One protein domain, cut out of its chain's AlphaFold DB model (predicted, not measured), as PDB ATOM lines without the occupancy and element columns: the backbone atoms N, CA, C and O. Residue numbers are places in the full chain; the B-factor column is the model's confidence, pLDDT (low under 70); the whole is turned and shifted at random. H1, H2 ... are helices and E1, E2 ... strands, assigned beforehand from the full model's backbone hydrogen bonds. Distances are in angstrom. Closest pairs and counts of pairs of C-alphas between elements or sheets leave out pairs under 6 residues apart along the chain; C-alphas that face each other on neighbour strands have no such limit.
ATOM      1  N   GLY A 328     190.480 139.195 197.677       62.91
ATOM      2  CA  GLY A 328     189.251 138.805 196.961       62.91
ATOM      3  C   GLY A 328     189.001 139.564 195.648       62.91
ATOM      4  O   GLY A 328     189.719 140.505 195.305       62.91
ATOM      5  N   ILE A 329     187.974 139.144 194.897       70.00
ATOM      6  CA  ILE A 329     187.532 139.775 193.637       70.00
ATOM      7  C   ILE A 329     186.065 140.195 193.771       70.00
ATOM      8  O   ILE A 329     185.221 139.352 194.067       70.00
ATOM      9  N   GLU A 330     185.756 141.460 193.476       72.12
ATOM     10  CA  GLU A 330     184.389 141.999 193.421       72.12
ATOM     11  C   GLU A 330     184.160 142.847 192.149       72.12
ATOM     12  O   GLU A 330     185.060 143.054 191.333       72.12
ATOM     13  N   GLY A 331     182.930 143.341 191.957       70.56
ATOM     14  CA  GLY A 331     182.610 144.298 190.891       70.56
ATOM     15  C   GLY A 331     182.691 143.731 189.473       70.56
ATOM     16  O   GLY A 331     182.964 144.481 188.537       70.56
ATOM     17  N   ILE A 332     182.477 142.421 189.304       81.12
ATOM     18  CA  ILE A 332     182.562 141.777 187.992       81.12
ATOM     19  C   ILE A 332     181.445 142.297 187.087       81.12
ATOM     20  O   ILE A 332     180.267 142.270 187.444       81.12
ATOM     21  N   GLN A 333     181.822 142.756 185.901       79.75
ATOM     22  CA  GLN A 333     180.907 143.227 184.869       79.75
ATOM     23  C   GLN A 333     181.256 142.558 183.547       79.75
ATOM     24  O   GLN A 333     182.429 142.368 183.233       79.75
ATOM     25  N   ALA A 334     180.232 142.215 182.771       86.19
ATOM     26  CA  ALA A 334     180.386 141.757 181.402       86.19
ATOM     27  C   ALA A 334     179.550 142.644 180.483       86.19
ATOM     28  O   ALA A 334     178.362 142.862 180.729       86.19
ATOM     29  N   SER A 335     180.170 143.150 179.425       85.12
ATOM     30  CA  SER A 335     179.504 143.912 178.376       85.12
ATOM     31  C   SER A 335     179.866 143.345 177.011       85.12
ATOM     32  O   SER A 335     180.956 142.818 176.795       85.12
ATOM     33  N   THR A 336     178.922 143.428 176.082       86.06
ATOM     34  CA  THR A 336     179.133 142.972 174.711       86.06
ATOM     35  C   THR A 336     179.594 144.154 173.868       86.06
ATOM     36  O   THR A 336     178.909 145.174 173.807       86.06
ATOM     37  N   ILE A 337     180.751 144.020 173.226       85.62
ATOM     38  CA  ILE A 337     181.326 145.019 172.326       85.62
ATOM     39  C   ILE A 337     181.095 144.563 170.888       85.62
ATOM     40  O   ILE A 337     181.426 143.433 170.522       85.62
ATOM     41  N   GLU A 338     180.513 145.447 170.081       81.31
ATOM     42  CA  GLU A 338     180.347 145.245 168.644       81.31
ATOM     43  C   GLU A 338     181.625 145.628 167.897       81.31
ATOM     44  O   GLU A 338     182.084 146.769 167.960       81.31
ATOM     45  N   ASN A 339     182.168 144.680 167.142       79.12
ATOM     46  CA  ASN A 339     183.305 144.904 166.268       79.12
ATOM     47  C   ASN A 339     182.781 145.134 164.844       79.12
ATOM     48  O   ASN A 339     182.421 144.213 164.114       79.12
ATOM     49  N   ASN A 340     182.704 146.402 164.443       62.62
ATOM     50  CA  ASN A 340     182.156 146.786 163.144       62.62
ATOM     51  C   ASN A 340     183.208 146.693 162.030       62.62
ATOM     52  O   ASN A 340     183.767 147.697 161.588       62.62
ATOM     53  N   ASN A 341     183.435 145.479 161.524       58.19
ATOM     54  CA  ASN A 341     184.045 145.273 160.211       58.19
ATOM     55  C   ASN A 341     182.938 145.179 159.148       58.19
ATOM     56  O   ASN A 341     181.980 144.435 159.316       58.19
ATOM     57  N   LYS A 342     183.076 145.921 158.036       53.81
ATOM     58  CA  LYS A 342     182.050 146.216 156.998       53.81
ATOM     59  C   LYS A 342     181.227 145.043 156.408       53.81
ATOM     60  O   LYS A 342     180.338 145.312 155.607       53.81
ATOM     61  N   LEU A 343     181.502 143.781 156.745       54.59
ATOM     62  CA  LEU A 343     180.885 142.591 156.140       54.59
ATOM     63  C   LEU A 343     180.318 141.578 157.152       54.59
ATOM     64  O   LEU A 343     179.427 140.815 156.790       54.59
ATOM     65  N   ILE A 344     180.792 141.552 158.402       60.47
ATOM     66  CA  ILE A 344     180.339 140.606 159.434       60.47
ATOM     67  C   ILE A 344     180.340 141.351 160.765       60.47
ATOM     68  O   ILE A 344     181.401 141.765 161.228       60.47
ATOM     69  N   THR A 345     179.167 141.513 161.378       66.12
ATOM     70  CA  THR A 345     179.077 141.959 162.769       66.12
ATOM     71  C   THR A 345     179.535 140.810 163.656       66.12
ATOM     72  O   THR A 345     178.860 139.788 163.781       66.12
ATOM     73  N   ASN A 346     180.729 140.938 164.226       77.44
ATOM     74  CA  ASN A 346     181.200 140.050 165.275       77.44
ATOM     75  C   ASN A 346     181.123 140.767 166.619       77.44
ATOM     76  O   ASN A 346     181.294 141.980 166.722       77.44
ATOM     77  N   TYR A 347     180.866 139.991 167.660       85.19
ATOM     78  CA  TYR A 347     180.825 140.495 169.020       85.19
ATOM     79  C   TYR A 347     182.014 139.950 169.800       85.19
ATOM     80  O   TYR A 347     182.564 138.896 169.487       85.19
ATOM     81  N   THR A 348     182.415 140.690 170.818       88.94
ATOM     82  CA  THR A 348     183.340 140.226 171.851       88.94
ATOM     83  C   THR A 348     182.704 140.507 173.198       88.94
ATOM     84  O   THR A 348     181.975 141.488 173.345       88.94
ATOM     85  N   ILE A 349     182.923 139.636 174.178       89.44
ATOM     86  CA  ILE A 349     182.483 139.918 175.547       89.44
ATOM     87  C   ILE A 349     183.673 140.497 176.292       89.44
ATOM     88  O   ILE A 349     184.668 139.803 176.488       89.44
ATOM     89  N   HIS A 350     183.562 141.746 176.723       89.88
ATOM     90  CA  HIS A 350     184.526 142.369 177.612       89.88
ATOM     91  C   HIS A 350     184.101 142.128 179.058       89.88
ATOM     92  O   HIS A 350     183.029 142.559 179.487       89.88
ATOM     93  N   VAL A 351     184.945 141.426 179.804       90.19
ATOM     94  CA  VAL A 351     184.733 141.087 181.211       90.19
ATOM     95  C   VAL A 351     185.751 141.852 182.039       90.19
ATOM     96  O   VAL A 351     186.940 141.777 181.747       90.19
ATOM     97  N   SER A 352     185.314 142.568 183.070       87.94
ATOM     98  CA  SER A 352     186.187 143.327 183.975       87.94
ATOM     99  C   SER A 352     185.862 143.056 185.435       87.94
ATOM    100  O   SER A 352     184.721 142.726 185.750       87.94
ATOM    101  N   TRP A 353     186.841 143.226 186.320       87.00
ATOM    102  CA  TRP A 353     186.719 142.977 187.758       87.00
ATOM    103  C   TRP A 353     187.640 143.891 188.576       87.00
ATOM    104  O   TRP A 353     188.525 144.553 188.035       87.00
ATOM    105  N   ILE A 354     187.434 143.924 189.895       79.81
ATOM    106  CA  ILE A 354     188.194 144.755 190.834       79.81
ATOM    107  C   ILE A 354     188.777 143.863 191.935       79.81
ATOM    108  O   ILE A 354     188.082 143.002 192.477       79.81
ATOM    109  N   PHE A 355     190.050 144.074 192.277       74.00
ATOM    110  CA  PHE A 355     190.682 143.423 193.425       74.00
ATOM    111  C   PHE A 355     190.298 144.131 194.724       74.00
ATOM    112  O   PHE A 355     190.408 145.354 194.826       74.00
ATOM    113  N   VAL A 356     189.889 143.356 195.725       67.25
ATOM    114  CA  VAL A 356     189.594 143.846 197.074       67.25
ATOM    115  C   VAL A 356     190.590 143.214 198.036       67.25
ATOM    116  O   VAL A 356     190.687 141.993 198.125       67.25
ATOM    117  N   ASN A 357     191.352 144.050 198.735       62.47
ATOM    118  CA  ASN A 357     192.206 143.617 199.835       62.47
ATOM    119  C   ASN A 357     191.433 143.819 201.142       62.47
ATOM    120  O   ASN A 357     190.983 144.935 201.420       62.47
ATOM    121  N   TYR A 358     191.247 142.748 201.911       58.66
ATOM    122  CA  TYR A 358     190.513 142.810 203.175       58.66
ATOM    123  C   TYR A 358     191.419 143.195 204.360       58.66
ATOM    124  O   TYR A 358     190.898 143.621 205.391       58.66
ATOM    125  N   ASP A 359     192.749 143.178 204.182       53.19
ATOM    126  CA  ASP A 359     193.729 143.670 205.152       53.19
ATOM    127  C   ASP A 359     194.242 145.074 204.785       53.19
ATOM    128  O   ASP A 359     194.897 145.302 203.768       53.19
ATOM    129  N   GLN A 360     193.992 146.051 205.662       50.44
ATOM    130  CA  GLN A 360     194.405 147.457 205.506       50.44
ATOM    131  C   GLN A 360     195.912 147.709 205.729       50.44
ATOM    132  O   GLN A 360     196.307 148.789 206.178       50.44
ATOM    133  N   VAL A 361     196.787 146.744 205.439       46.91
ATOM    134  CA  VAL A 361     198.239 146.936 205.562       46.91
ATOM    135  C   VAL A 361     198.827 147.176 204.176       46.91
ATOM    136  O   VAL A 361     198.758 146.303 203.316       46.91
ATOM    137  N   ASN A 362     199.415 148.368 203.989       48.94
ATOM    138  CA  ASN A 362     200.166 148.821 202.809       48.94
ATOM    139  C   ASN A 362     201.262 147.820 202.399       48.94
ATOM    140  O   ASN A 362     202.449 148.011 202.663       48.94
ATOM    141  N   SER A 363     200.854 146.758 201.727       47.03
ATOM    142  CA  SER A 363     201.705 145.786 201.072       47.03
ATOM    143  C   SER A 363     201.434 145.892 199.577       47.03
ATOM    144  O   SER A 363     200.296 146.044 199.133       47.03
ATOM    145  N   THR A 364     202.505 145.907 198.789       47.09
ATOM    146  CA  THR A 364     202.432 145.859 197.332       47.09
ATOM    147  C   THR A 364     201.678 144.596 196.930       47.09
ATOM    148  O   THR A 364     202.181 143.490 197.120       47.09
ATOM    149  N   ILE A 365     200.461 144.773 196.411       51.22
ATOM    150  CA  ILE A 365     199.584 143.689 195.961       51.22
ATOM    151  C   ILE A 365     200.295 142.975 194.810       51.22
ATOM    152  O   ILE A 365     200.444 143.529 193.721       51.22
ATOM    153  N   ILE A 366     200.772 141.756 195.052       55.22
ATOM    154  CA  ILE A 366     201.166 140.852 193.974       55.22
ATOM    155  C   ILE A 366     199.852 140.309 193.420       55.22
ATOM    156  O   ILE A 366     199.202 139.502 194.078       55.22
ATOM    157  N   GLU A 367     199.423 140.809 192.260       60.72
ATOM    158  CA  GLU A 367     198.177 140.377 191.625       60.72
ATOM    159  C   GLU A 367     198.263 138.876 191.286       60.72
ATOM    160  O   GLU A 367     199.081 138.488 190.443       60.72
ATOM    161  N   PRO A 368     197.463 138.012 191.939       64.75
ATOM    162  CA  PRO A 368     197.493 136.579 191.674       64.75
ATOM    163  C   PRO A 368     196.965 136.269 190.263       64.75
ATOM    164  O   PRO A 368     196.195 137.057 189.700       64.75
ATOM    165  N   PRO A 369     197.342 135.119 189.673       70.88
ATOM    166  CA  PRO A 369     196.763 134.677 188.411       70.88
ATOM    167  C   PRO A 369     195.247 134.495 188.557       70.88
ATOM    168  O   PRO A 369     194.752 133.968 189.551       70.88
ATOM    169  N   ILE A 370     194.497 134.939 187.553       79.75
ATOM    170  CA  ILE A 370     193.037 134.844 187.508       79.75
ATOM    171  C   ILE A 370     192.640 133.862 186.429       79.75
ATOM    172  O   ILE A 370     193.189 133.898 185.336       79.75
ATOM    173  N   ILE A 371     191.640 133.031 186.694       83.00
ATOM    174  CA  ILE A 371     191.024 132.194 185.673       83.00
ATOM    175  C   ILE A 371     189.645 132.756 185.334       83.00
ATOM    176  O   ILE A 371     188.742 132.802 186.166       83.00
ATOM    177  N   VAL A 372     189.471 133.146 184.076       86.62
ATOM    178  CA  VAL A 372     188.171 133.461 183.482       86.62
ATOM    179  C   VAL A 372     187.612 132.175 182.880       86.62
ATOM    180  O   VAL A 372     188.139 131.662 181.889       86.62
ATOM    181  N   LYS A 373     186.553 131.633 183.483       85.19
ATOM    182  CA  LYS A 373     185.801 130.489 182.961       85.19
ATOM    183  C   LYS A 373     184.551 130.978 182.251       85.19
ATOM    184  O   LYS A 373     183.832 131.817 182.777       85.19
ATOM    185  N   TYR A 374     184.248 130.448 181.076       86.88
ATOM    186  CA  TYR A 374     183.015 130.780 180.369       86.88
ATOM    187  C   TYR A 374     182.445 129.573 179.628       86.88
ATOM    188  O   TYR A 374     183.181 128.711 179.142       86.88
ATOM    189  N   LYS A 375     181.115 129.510 179.545       85.12
ATOM    190  CA  LYS A 375     180.390 128.541 178.716       85.12
ATOM    191  C   LYS A 375     179.115 129.144 178.146       85.12
ATOM    192  O   LYS A 375     178.567 130.107 178.684       85.12
ATOM    193  N   ILE A 376     178.624 128.542 177.069       82.19
ATOM    194  CA  ILE A 376     177.307 128.860 176.519       82.19
ATOM    195  C   ILE A 376     176.251 128.324 177.487       82.19
ATOM    196  O   ILE A 376     176.237 127.135 177.798       82.19
ATOM    197  N   ASN A 377     175.375 129.208 177.959       80.25
ATOM    198  CA  ASN A 377     174.217 128.846 178.771       80.25
ATOM    199  C   ASN A 377     173.032 128.450 177.882       80.25
ATOM    200  O   ASN A 377     172.336 127.475 178.151       80.25
ATOM    201  N   ARG A 378     172.801 129.213 176.805       74.56
ATOM    202  CA  ARG A 378     171.686 128.998 175.873       74.56
ATOM    203  C   ARG A 378     171.949 129.657 174.521       74.56
ATOM    204  O   ARG A 378     172.489 130.756 174.478       74.56
ATOM    205  N   ILE A 379     171.493 129.032 173.434       80.25
ATOM    206  CA  ILE A 379     171.381 129.646 172.101       80.25
ATOM    207  C   ILE A 379     169.890 129.815 171.813       80.25
ATOM    208  O   ILE A 379     169.144 128.840 171.868       80.25
ATOM    209  N   PHE A 380     169.433 131.037 171.544       76.81
ATOM    210  CA  PHE A 380     167.998 131.320 171.411       76.81
ATOM    211  C   PHE A 380     167.401 130.815 170.089       76.81
ATOM    212  O   PHE A 380     166.190 130.639 170.000       76.81
ATOM    213  N   SER A 381     168.240 130.512 169.095       73.81
ATOM    214  CA  SER A 381     167.838 129.930 167.805       73.81
ATOM    215  C   SER A 381     167.686 128.394 167.804       73.81
ATOM    216  O   SER A 381     167.321 127.838 166.771       73.81
ATOM    217  N   CYS A 382     167.976 127.703 168.915       70.50
ATOM    218  CA  CYS A 382     167.988 126.232 169.021       70.50
ATOM    219  C   CYS A 382     167.109 125.711 170.169       70.50
ATOM    220  O   CYS A 382     166.761 126.453 171.093       70.50
ATOM    221  N   SER A 383     166.799 124.407 170.157       64.38
ATOM    222  CA  SER A 383     166.150 123.744 171.298       64.38
ATOM    223  C   SER A 383     167.129 123.559 172.467       64.38
ATOM    224  O   SER A 383     168.317 123.312 172.267       64.38
ATOM    225  N   LEU A 384     166.628 123.623 173.706       57.97
ATOM    226  CA  LEU A 384     167.425 123.405 174.925       57.97
ATOM    227  C   LEU A 384     168.029 121.989 175.000       57.97
ATOM    228  O   LEU A 384     169.073 121.800 175.619       57.97
ATOM    229  N   ASP A 385     167.404 121.003 174.349       55.56
ATOM    230  CA  ASP A 385     167.876 119.613 174.341       55.56
ATOM    231  C   ASP A 385     169.165 119.404 173.529       55.56
ATOM    232  O   ASP A 385     169.895 118.446 173.781       55.56
ATOM    233  N   GLU A 386     169.472 120.312 172.596       54.44
ATOM    234  CA  GLU A 386     170.624 120.227 171.687       54.44
ATOM    235  C   GLU A 386     171.920 120.793 172.303       54.44
ATOM    236  O   GLU A 386     173.002 120.583 171.758       54.44
ATOM    237  N   ILE A 387     171.832 121.464 173.463       59.72
ATOM    238  CA  ILE A 387     172.955 122.099 174.192       59.72
ATOM    239  C   ILE A 387     173.183 121.402 175.549       59.72
ATOM    240  O   ILE A 387     173.600 122.006 176.538       59.72
ATOM    241  N   LYS A 388     172.894 120.101 175.639       53.19
ATOM    242  CA  LYS A 388     173.273 119.300 176.811       53.19
ATOM    243  C   LYS A 388     174.772 119.003 176.723       53.19
ATOM    244  O   LYS A 388     175.214 118.387 175.759       53.19
ATOM    245  N   ASN A 389     175.531 119.431 177.738       55.41
ATOM    246  CA  ASN A 389     176.987 119.242 177.916       55.41
ATOM    247  C   ASN A 389     177.912 120.330 177.319       55.41
ATOM    248  O   ASN A 389     178.991 120.017 176.815       55.41
ATOM    249  N   ALA A 390     177.548 121.617 177.393       61.88
ATOM    250  CA  ALA A 390     178.510 122.691 177.117       61.88
ATOM    251  C   ALA A 390     179.615 122.731 178.197       61.88
ATOM    252  O   ALA A 390     179.365 123.110 179.344       61.88
ATOM    253  N   ASN A 391     180.835 122.334 177.824       77.38
ATOM    254  CA  ASN A 391     181.998 122.344 178.714       77.38
ATOM    255  C   ASN A 391     182.472 123.776 179.004       77.38
ATOM    256  O   ASN A 391     182.427 124.655 178.142       77.38
ATOM    257  N   TRP A 392     182.977 123.996 180.216       79.81
ATOM    258  CA  TRP A 392     183.629 125.249 180.588       79.81
ATOM    259  C   TRP A 392     184.949 125.427 179.834       79.81
ATOM    260  O   TRP A 392     185.816 124.556 179.869       79.81
ATOM    261  N   THR A 393     185.128 126.584 179.201       84.81
ATOM    262  CA  THR A 393     186.434 127.031 178.709       84.81
ATOM    263  C   THR A 393     187.081 127.891 179.783       84.81
ATOM    264  O   THR A 393     186.434 128.798 180.290       84.81
ATOM    265  N   SER A 394     188.336 127.614 180.136       85.12
ATOM    266  CA  SER A 394     189.068 128.337 181.186       85.12
ATOM    267  C   SER A 394     190.273 129.060 180.587       85.12
ATOM    268  O   SER A 394     191.019 128.467 179.804       85.12
ATOM    269  N   LYS A 395     190.472 130.334 180.941       86.56
ATOM    270  CA  LYS A 395     191.626 131.134 180.518       86.56
ATOM    271  C   LYS A 395     192.286 131.847 181.677       86.56
ATOM    272  O   LYS A 395     191.635 132.586 182.401       86.56
ATOM    273  N   GLU A 396     193.589 131.631 181.805       83.38
ATOM    274  CA  GLU A 396     194.416 132.297 182.800       83.38
ATOM    275  C   GLU A 396     194.826 133.696 182.315       83.38
ATOM    276  O   GLU A 396     195.274 133.875 181.179       83.38
ATOM    277  N   VAL A 397     194.669 134.687 183.185       83.94
ATOM    278  CA  VAL A 397     194.943 136.104 182.967       83.94
ATOM    279  C   VAL A 397     195.827 136.582 184.115       83.94
ATOM    280  O   VAL A 397     195.471 136.436 185.282       83.94
ATOM    281  N   ARG A 398     196.995 137.147 183.796       80.56
ATOM    282  CA  ARG A 398     197.972 137.642 184.781       80.56
ATOM    283  C   ARG A 398     198.127 139.155 184.657       80.56
ATOM    284  O   ARG A 398     198.288 139.648 183.540       80.56
ATOM    285  N   GLY A 399     198.112 139.870 185.783       72.00
ATOM    286  CA  GLY A 399     198.421 141.307 185.836       72.00
ATOM    287  C   GLY A 399     197.423 142.220 185.108       72.00
ATOM    288  O   GLY A 399     197.818 143.260 184.580       72.00
ATOM    289  N   LYS A 400     196.163 141.790 184.951       80.69
ATOM    290  CA  LYS A 400     195.098 142.552 184.279       80.69
ATOM    291  C   LYS A 400     193.806 142.476 185.087       80.69
ATOM    292  O   LYS A 400     193.546 141.477 185.749       80.69
ATOM    293  N   THR A 401     192.974 143.502 184.947       84.81
ATOM    294  CA  THR A 401     191.634 143.604 185.553       84.81
ATOM    295  C   THR A 401     190.498 143.400 184.547       84.81
ATOM    296  O   THR A 401     189.328 143.599 184.874       84.81
ATOM    297  N   SER A 402     190.827 143.015 183.311       87.25
ATOM    298  CA  SER A 402     189.848 142.681 182.283       87.25
ATOM    299  C   SER A 402     190.350 141.631 181.291       87.25
ATOM    300  O   SER A 402     191.555 141.395 181.141       87.25
ATOM    301  N   TYR A 403     189.400 140.992 180.611       90.19
ATOM    302  CA  TYR A 403     189.625 139.997 179.573       90.19
ATOM    303  C   TYR A 403     188.543 140.072 178.492       90.19
ATOM    304  O   TYR A 403     187.365 140.271 178.792       90.19
ATOM    305  N   GLU A 404     188.939 139.864 177.238       90.88
ATOM    306  CA  GLU A 404     188.032 139.841 176.091       90.88
ATOM    307  C   GLU A 404     187.841 138.408 175.586       90.88
ATOM    308  O   GLU A 404     188.794 137.724 175.210       90.88
ATOM    309  N   ILE A 405     186.591 137.952 175.561       90.50
ATOM    310  CA  ILE A 405     186.201 136.666 174.981       90.50
ATOM    311  C   ILE A 405     185.836 136.905 173.515       90.50
ATOM    312  O   ILE A 405     184.853 137.588 173.211       90.50
ATOM    313  N   SER A 406     186.637 136.342 172.613       86.94
ATOM    314  CA  SER A 406     186.417 136.362 171.162       86.94
ATOM    315  C   SER A 406     185.655 135.124 170.673       86.94
ATOM    316  O   SER A 406     185.432 134.186 171.436       86.94
ATOM    317  N   ASP A 407     185.249 135.135 169.398       82.69
ATOM    318  CA  ASP A 407     184.556 134.030 168.712       82.69
ATOM    319  C   ASP A 407     183.233 133.596 169.366       82.69
ATOM    320  O   ASP A 407     182.869 132.418 169.395       82.69
ATOM    321  N   VAL A 408     182.486 134.567 169.891       87.56
ATOM    322  CA  VAL A 408     181.200 134.318 170.549       87.56
ATOM    323  C   VAL A 408     180.077 134.089 169.538       87.56
ATOM    324  O   VAL A 408     179.994 134.723 168.487       87.56
ATOM    325  N   THR A 409     179.178 133.173 169.880       86.12
ATOM    326  CA  THR A 409     178.006 132.827 169.068       86.12
ATOM    327  C   THR A 409     176.949 133.935 169.139       86.12
ATOM    328  O   THR A 409     176.548 134.298 170.246       86.12
ATOM    329  N   PRO A 410     176.460 134.452 167.996       86.88
ATOM    330  CA  PRO A 410     175.337 135.386 167.959       86.88
ATOM    331  C   PRO A 410     174.052 134.804 168.545       86.88
ATOM    332  O   PRO A 410     173.843 133.592 168.516       86.88
ATOM    333  N   ASN A 411     173.166 135.676 169.031       86.12
ATOM    334  CA  ASN A 411     171.880 135.288 169.619       86.12
ATOM    335  C   ASN A 411     172.011 134.189 170.695       86.12
ATOM    336  O   ASN A 411     171.250 133.213 170.737       86.12
ATOM    337  N   ALA A 412     173.020 134.324 171.554       85.31
ATOM    338  CA  ALA A 412     173.326 133.371 172.612       85.31
ATOM    339  C   ALA A 412     173.604 134.083 173.939       85.31
ATOM    340  O   ALA A 412     174.032 135.237 173.981       85.31
ATOM    341  N   GLN A 413     173.367 133.369 175.035       83.62
ATOM    342  CA  GLN A 413     173.699 133.797 176.384       83.62
ATOM    343  C   GLN A 413     174.909 133.013 176.888       83.62
ATOM    344  O   GLN A 413     174.897 131.780 176.904       83.62
ATOM    345  N   TYR A 414     175.924 133.735 177.351       84.94
ATOM    346  CA  TYR A 414     177.121 133.183 177.976       84.94
ATOM    347  C   TYR A 414     177.046 133.346 179.490       84.94
ATOM    348  O   TYR A 414     176.596 134.378 179.988       84.94
ATOM    349  N   MET A 415     177.504 132.326 180.208       82.50
ATOM    350  CA  MET A 415     177.723 132.366 181.649       82.50
ATOM    351  C   MET A 415     179.228 132.407 181.905       82.50
ATOM    352  O   MET A 415     179.965 131.577 181.369       82.50
ATOM    353  N   ILE A 416     179.675 133.390 182.685       85.06
ATOM    354  CA  ILE A 416     181.089 133.717 182.880       85.06
ATOM    355  C   ILE A 416     181.385 133.770 184.374       85.06
ATOM    356  O   ILE A 416     180.641 134.392 185.128       85.06
ATOM    357  N   GLN A 417     182.484 133.150 184.782       82.56
ATOM    358  CA  GLN A 417     182.996 133.121 186.145       82.56
ATOM    359  C   GLN A 417     184.434 133.628 186.169       82.56
ATOM    360  O   GLN A 417     185.247 133.227 185.340       82.56
ATOM    361  N   VAL A 418     184.755 134.486 187.133       82.00
ATOM    362  CA  VAL A 418     186.122 134.980 187.353       82.00
ATOM    363  C   VAL A 418     186.597 134.472 188.710       82.00
ATOM    364  O   VAL A 418     186.015 134.816 189.740       82.00
ATOM    365  N   VAL A 419     187.623 133.619 188.708       77.31
ATOM    366  CA  VAL A 419     188.131 132.944 189.912       77.31
ATOM    367  C   VAL A 419     189.612 133.232 190.131       77.31
ATOM    368  O   VAL A 419     190.368 133.425 189.180       77.31
ATOM    369  N   LEU A 420     190.028 133.254 191.395       70.69
ATOM    370  CA  LEU A 420     191.434 133.389 191.775       70.69
ATOM    371  C   LEU A 420     192.132 132.033 191.629       70.69
ATOM    372  O   LEU A 420     191.661 131.034 192.176       70.69
ATOM    373  N   HIS A 421     193.259 132.003 190.919       63.19
ATOM    374  CA  HIS A 421     194.107 130.823 190.821       63.19
ATOM    375  C   HIS A 421     195.215 130.876 191.874       63.19
ATOM    376  O   HIS A 421     195.915 131.875 192.035       63.19
ATOM    377  N   SER A 422     195.360 129.782 192.614       54.03
ATOM    378  CA  SER A 422     196.362 129.630 193.660       54.03
ATOM    379  C   SER A 422     197.436 128.634 193.238       54.03
ATOM    380  O   SER A 422     197.200 127.428 193.342       54.03
ATOM    381  N   GLU A 423     198.642 129.109 192.925       48.62
ATOM    382  CA  GLU A 423     199.774 128.224 192.595       48.62
ATOM    383  C   GLU A 423     200.146 127.264 193.759       48.62
ATOM    384  O   GLU A 423     200.581 126.146 193.505       48.62
ATOM    385  N   ASP A 424     199.859 127.608 195.025       45.09
ATOM    386  CA  ASP A 424     200.213 126.774 196.197       45.09
ATOM    387  C   ASP A 424     199.269 125.590 196.507       45.09
ATOM    388  O   ASP A 424     199.611 124.740 197.328       45.09
ATOM    389  N   LYS A 425     198.055 125.536 195.933       45.00
ATOM    390  CA  LYS A 425     197.006 124.572 196.354       45.00
ATOM    391  C   LYS A 425     196.445 123.694 195.233       45.00
ATOM    392  O   LYS A 425     195.724 122.755 195.542       45.00
ATOM    393  N   ASN A 426     196.783 123.951 193.963       39.56
ATOM    394  CA  ASN A 426     196.250 123.204 192.809       39.56
ATOM    395  C   ASN A 426     194.706 123.072 192.797       39.56
ATOM    396  O   ASN A 426     194.164 122.107 192.265       39.56
ATOM    397  N   GLU A 427     193.988 124.048 193.361       44.53
ATOM    398  CA  GLU A 427     192.523 124.089 193.400       44.53
ATOM    399  C   GLU A 427     192.019 125.501 193.074       44.53
ATOM    400  O   GLU A 427     192.565 126.502 193.552       44.53
ATOM    401  N   ASP A 428     190.975 125.575 192.245       42.00
ATOM    402  CA  ASP A 428     190.318 126.824 191.859       42.00
ATOM    403  C   ASP A 428     189.377 127.290 192.981       42.00
ATOM    404  O   ASP A 428     188.422 126.600 193.335       42.00
ATOM    405  N   ILE A 429     189.619 128.481 193.531       49.34
ATOM    406  CA  ILE A 429     188.838 129.029 194.647       49.34
ATOM    407  C   ILE A 429     187.589 129.726 194.074       49.34
ATOM    408  O   ILE A 429     187.656 130.866 193.610       49.34
ATOM    409  N   ILE A 430     186.442 129.037 194.064       45.97
ATOM    410  CA  ILE A 430     185.168 129.556 193.534       45.97
ATOM    411  C   ILE A 430     184.403 130.292 194.647       45.97
ATOM    412  O   ILE A 430     183.757 129.677 195.491       45.97
ATOM    413  N   GLN A 431     184.434 131.627 194.643       46.81
ATOM    414  CA  GLN A 431     183.510 132.450 195.434       46.81
ATOM    415  C   GLN A 431     182.196 132.642 194.650       46.81
ATOM    416  O   GLN A 431     182.187 133.213 193.559       46.81
ATOM    417  N   ARG A 432     181.058 132.197 195.204       42.03
ATOM    418  CA  ARG A 432     179.722 132.209 194.555       42.03
ATOM    419  C   ARG A 432     179.175 133.600 194.161       42.03
ATOM    420  O   ARG A 432     178.157 133.668 193.479       42.03
ATOM    421  N   LYS A 433     179.835 134.711 194.517       49.59
ATOM    422  CA  LYS A 433     179.455 136.079 194.092       49.59
ATOM    423  C   LYS A 433     179.979 136.489 192.704       49.59
ATOM    424  O   LYS A 433     179.688 137.596 192.262       49.59
ATOM    425  N   ASN A 434     180.674 135.599 191.985       62.66
ATOM    426  CA  ASN A 434     181.489 135.988 190.828       62.66
ATOM    427  C   ASN A 434     181.011 135.457 189.463       62.66
ATOM    428  O   ASN A 434     181.825 135.278 188.555       62.66
ATOM    429  N   THR A 435     179.704 135.202 189.302       71.06
ATOM    430  CA  THR A 435     179.119 134.792 188.011       71.06
ATOM    431  C   THR A 435     178.344 135.939 187.369       71.06
ATOM    432  O   THR A 435     177.435 136.493 187.982       71.06
ATOM    433  N   VAL A 436     178.657 136.256 186.113       77.75
ATOM    434  CA  VAL A 436     177.927 137.238 185.299       77.75
ATOM    435  C   VAL A 436     177.447 136.615 183.994       77.75
ATOM    436  O   VAL A 436     178.020 135.644 183.495       77.75
ATOM    437  N   TYR A 437     176.382 137.185 183.437       80.94
ATOM    438  CA  TYR A 437     175.817 136.757 182.164       80.94
ATOM    439  C   TYR A 437     176.049 137.823 181.104       80.94
ATOM    440  O   TYR A 437     175.827 139.007 181.354       80.94
ATOM    441  N   ALA A 438     176.434 137.392 179.909       82.19
ATOM    442  CA  ALA A 438     176.536 138.254 178.741       82.19
ATOM    443  C   ALA A 438     175.570 137.766 177.659       82.19
ATOM    444  O   ALA A 438     175.527 136.575 177.343       82.19
ATOM    445  N   LEU A 439     174.783 138.688 177.107       83.44
ATOM    446  CA  LEU A 439     173.897 138.428 175.975       83.44
ATOM    447  C   LEU A 439     174.564 138.915 174.694       83.44
ATOM    448  O   LEU A 439     174.988 140.071 174.608       83.44
ATOM    449  N   ILE A 440     174.637 138.037 173.699       87.81
ATOM    450  CA  ILE A 440     175.127 138.388 172.372       87.81
ATOM    451  C   ILE A 440     173.933 138.733 171.479       87.81
ATOM    452  O   ILE A 440     173.029 137.900 171.352       87.81
ATOM    453  N   PRO A 441     173.916 139.920 170.847       85.50
ATOM    454  CA  PRO A 441     172.867 140.299 169.911       85.50
ATOM    455  C   PRO A 441     172.725 139.327 168.732       85.50
ATOM    456  O   PRO A 441     173.652 138.588 168.376       85.50
TER     457      PRO A 441
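Overview. This is residues 328 to 441 of the 749 residues of the protein "Angiopoietin-1 receptor" of Sipha flava (yellow sugarcane aphid) (UniProt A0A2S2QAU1). Two twisted sheets lie face to face as a sandwich, the four strands E4, E3, E6 and E7 against the three strands E1, E2 and E5, with the strands of one sheet at 37 degrees to those of the other. The long hairpin E1 and E2 makes most of the smaller sheet, residues 359 to 364 of the loop after it stick out, and the one short helix, H1, only grazes the larger sheet. The 114 printed residues hold seven named strands and one named helix, in the order E1 E2 E3 H1 E4 E5 E6 E7; the class is mostly strand and both sheets are antiparallel. The whole is only just loose, close to compact, with a radius of gyration of the C-alphas of 16.0 A and spans of 51 by 34 by 20 A.

Arrangement. The larger sheet runs E4, residues 393 to 397, E3, residues 370 to 379, E6, residues 412 to 421, and E7, residues 435 to 439. Its inner strands E3 and E6 are antiparallel at 162 degrees, with N 373 and O 417 2.8 A apart, within hydrogen-bond range. At the edges, N 372 of E3 and O 395 of E4 are 2.8 A apart, and N 416 of E6 and O 436 of E7 2.9 A; E6 and E7 form a hairpin. The other sheet runs E1, residues 328 to 341, E2, residues 344 to 357, and E5, residues 402 to 405. The hairpin E1 and E2 has N 335 and O 350 2.9 A apart, and E2 and E5 have N 351 and O 403 2.9 A apart. Between the sheets, the closest C-alphas of E1 and E7 are those of Ala 334 and Ala 438, 5.8 A apart. H1, residues 384 to 387, is too short for any O i to N i+4 pair; its one O i to N i+3 pair is not within range.

Along the chain. E6 is 27.7 A long from first to last C-alpha and E3 27.1 A. E1, 37.7 A, begins at C-alpha 328 (189.251, 138.805, 196.961) and bends by 56 degrees at residue 331. E2 is 42.2 A long, E7 13.6 A, E4 13.1 A, E5 10.1 A and H1 5.7 A. E7 ends at C-alpha 439 (173.897, 138.428, 175.975).

Size, cuts and confidence. The C-alphas farthest apart, those of Asn 362 and Ser 383, are 52.7 A apart. The printed part has no cut. The links E2 to E3 and E6 to E7 are long; in the latter, residues 428 to 429 pair antiparallel with residues 420 to 421 of E6. The mean pLDDT of the printed part is 71.9, with 42 residues under 70, among them 356 to 368 and 421 to 434.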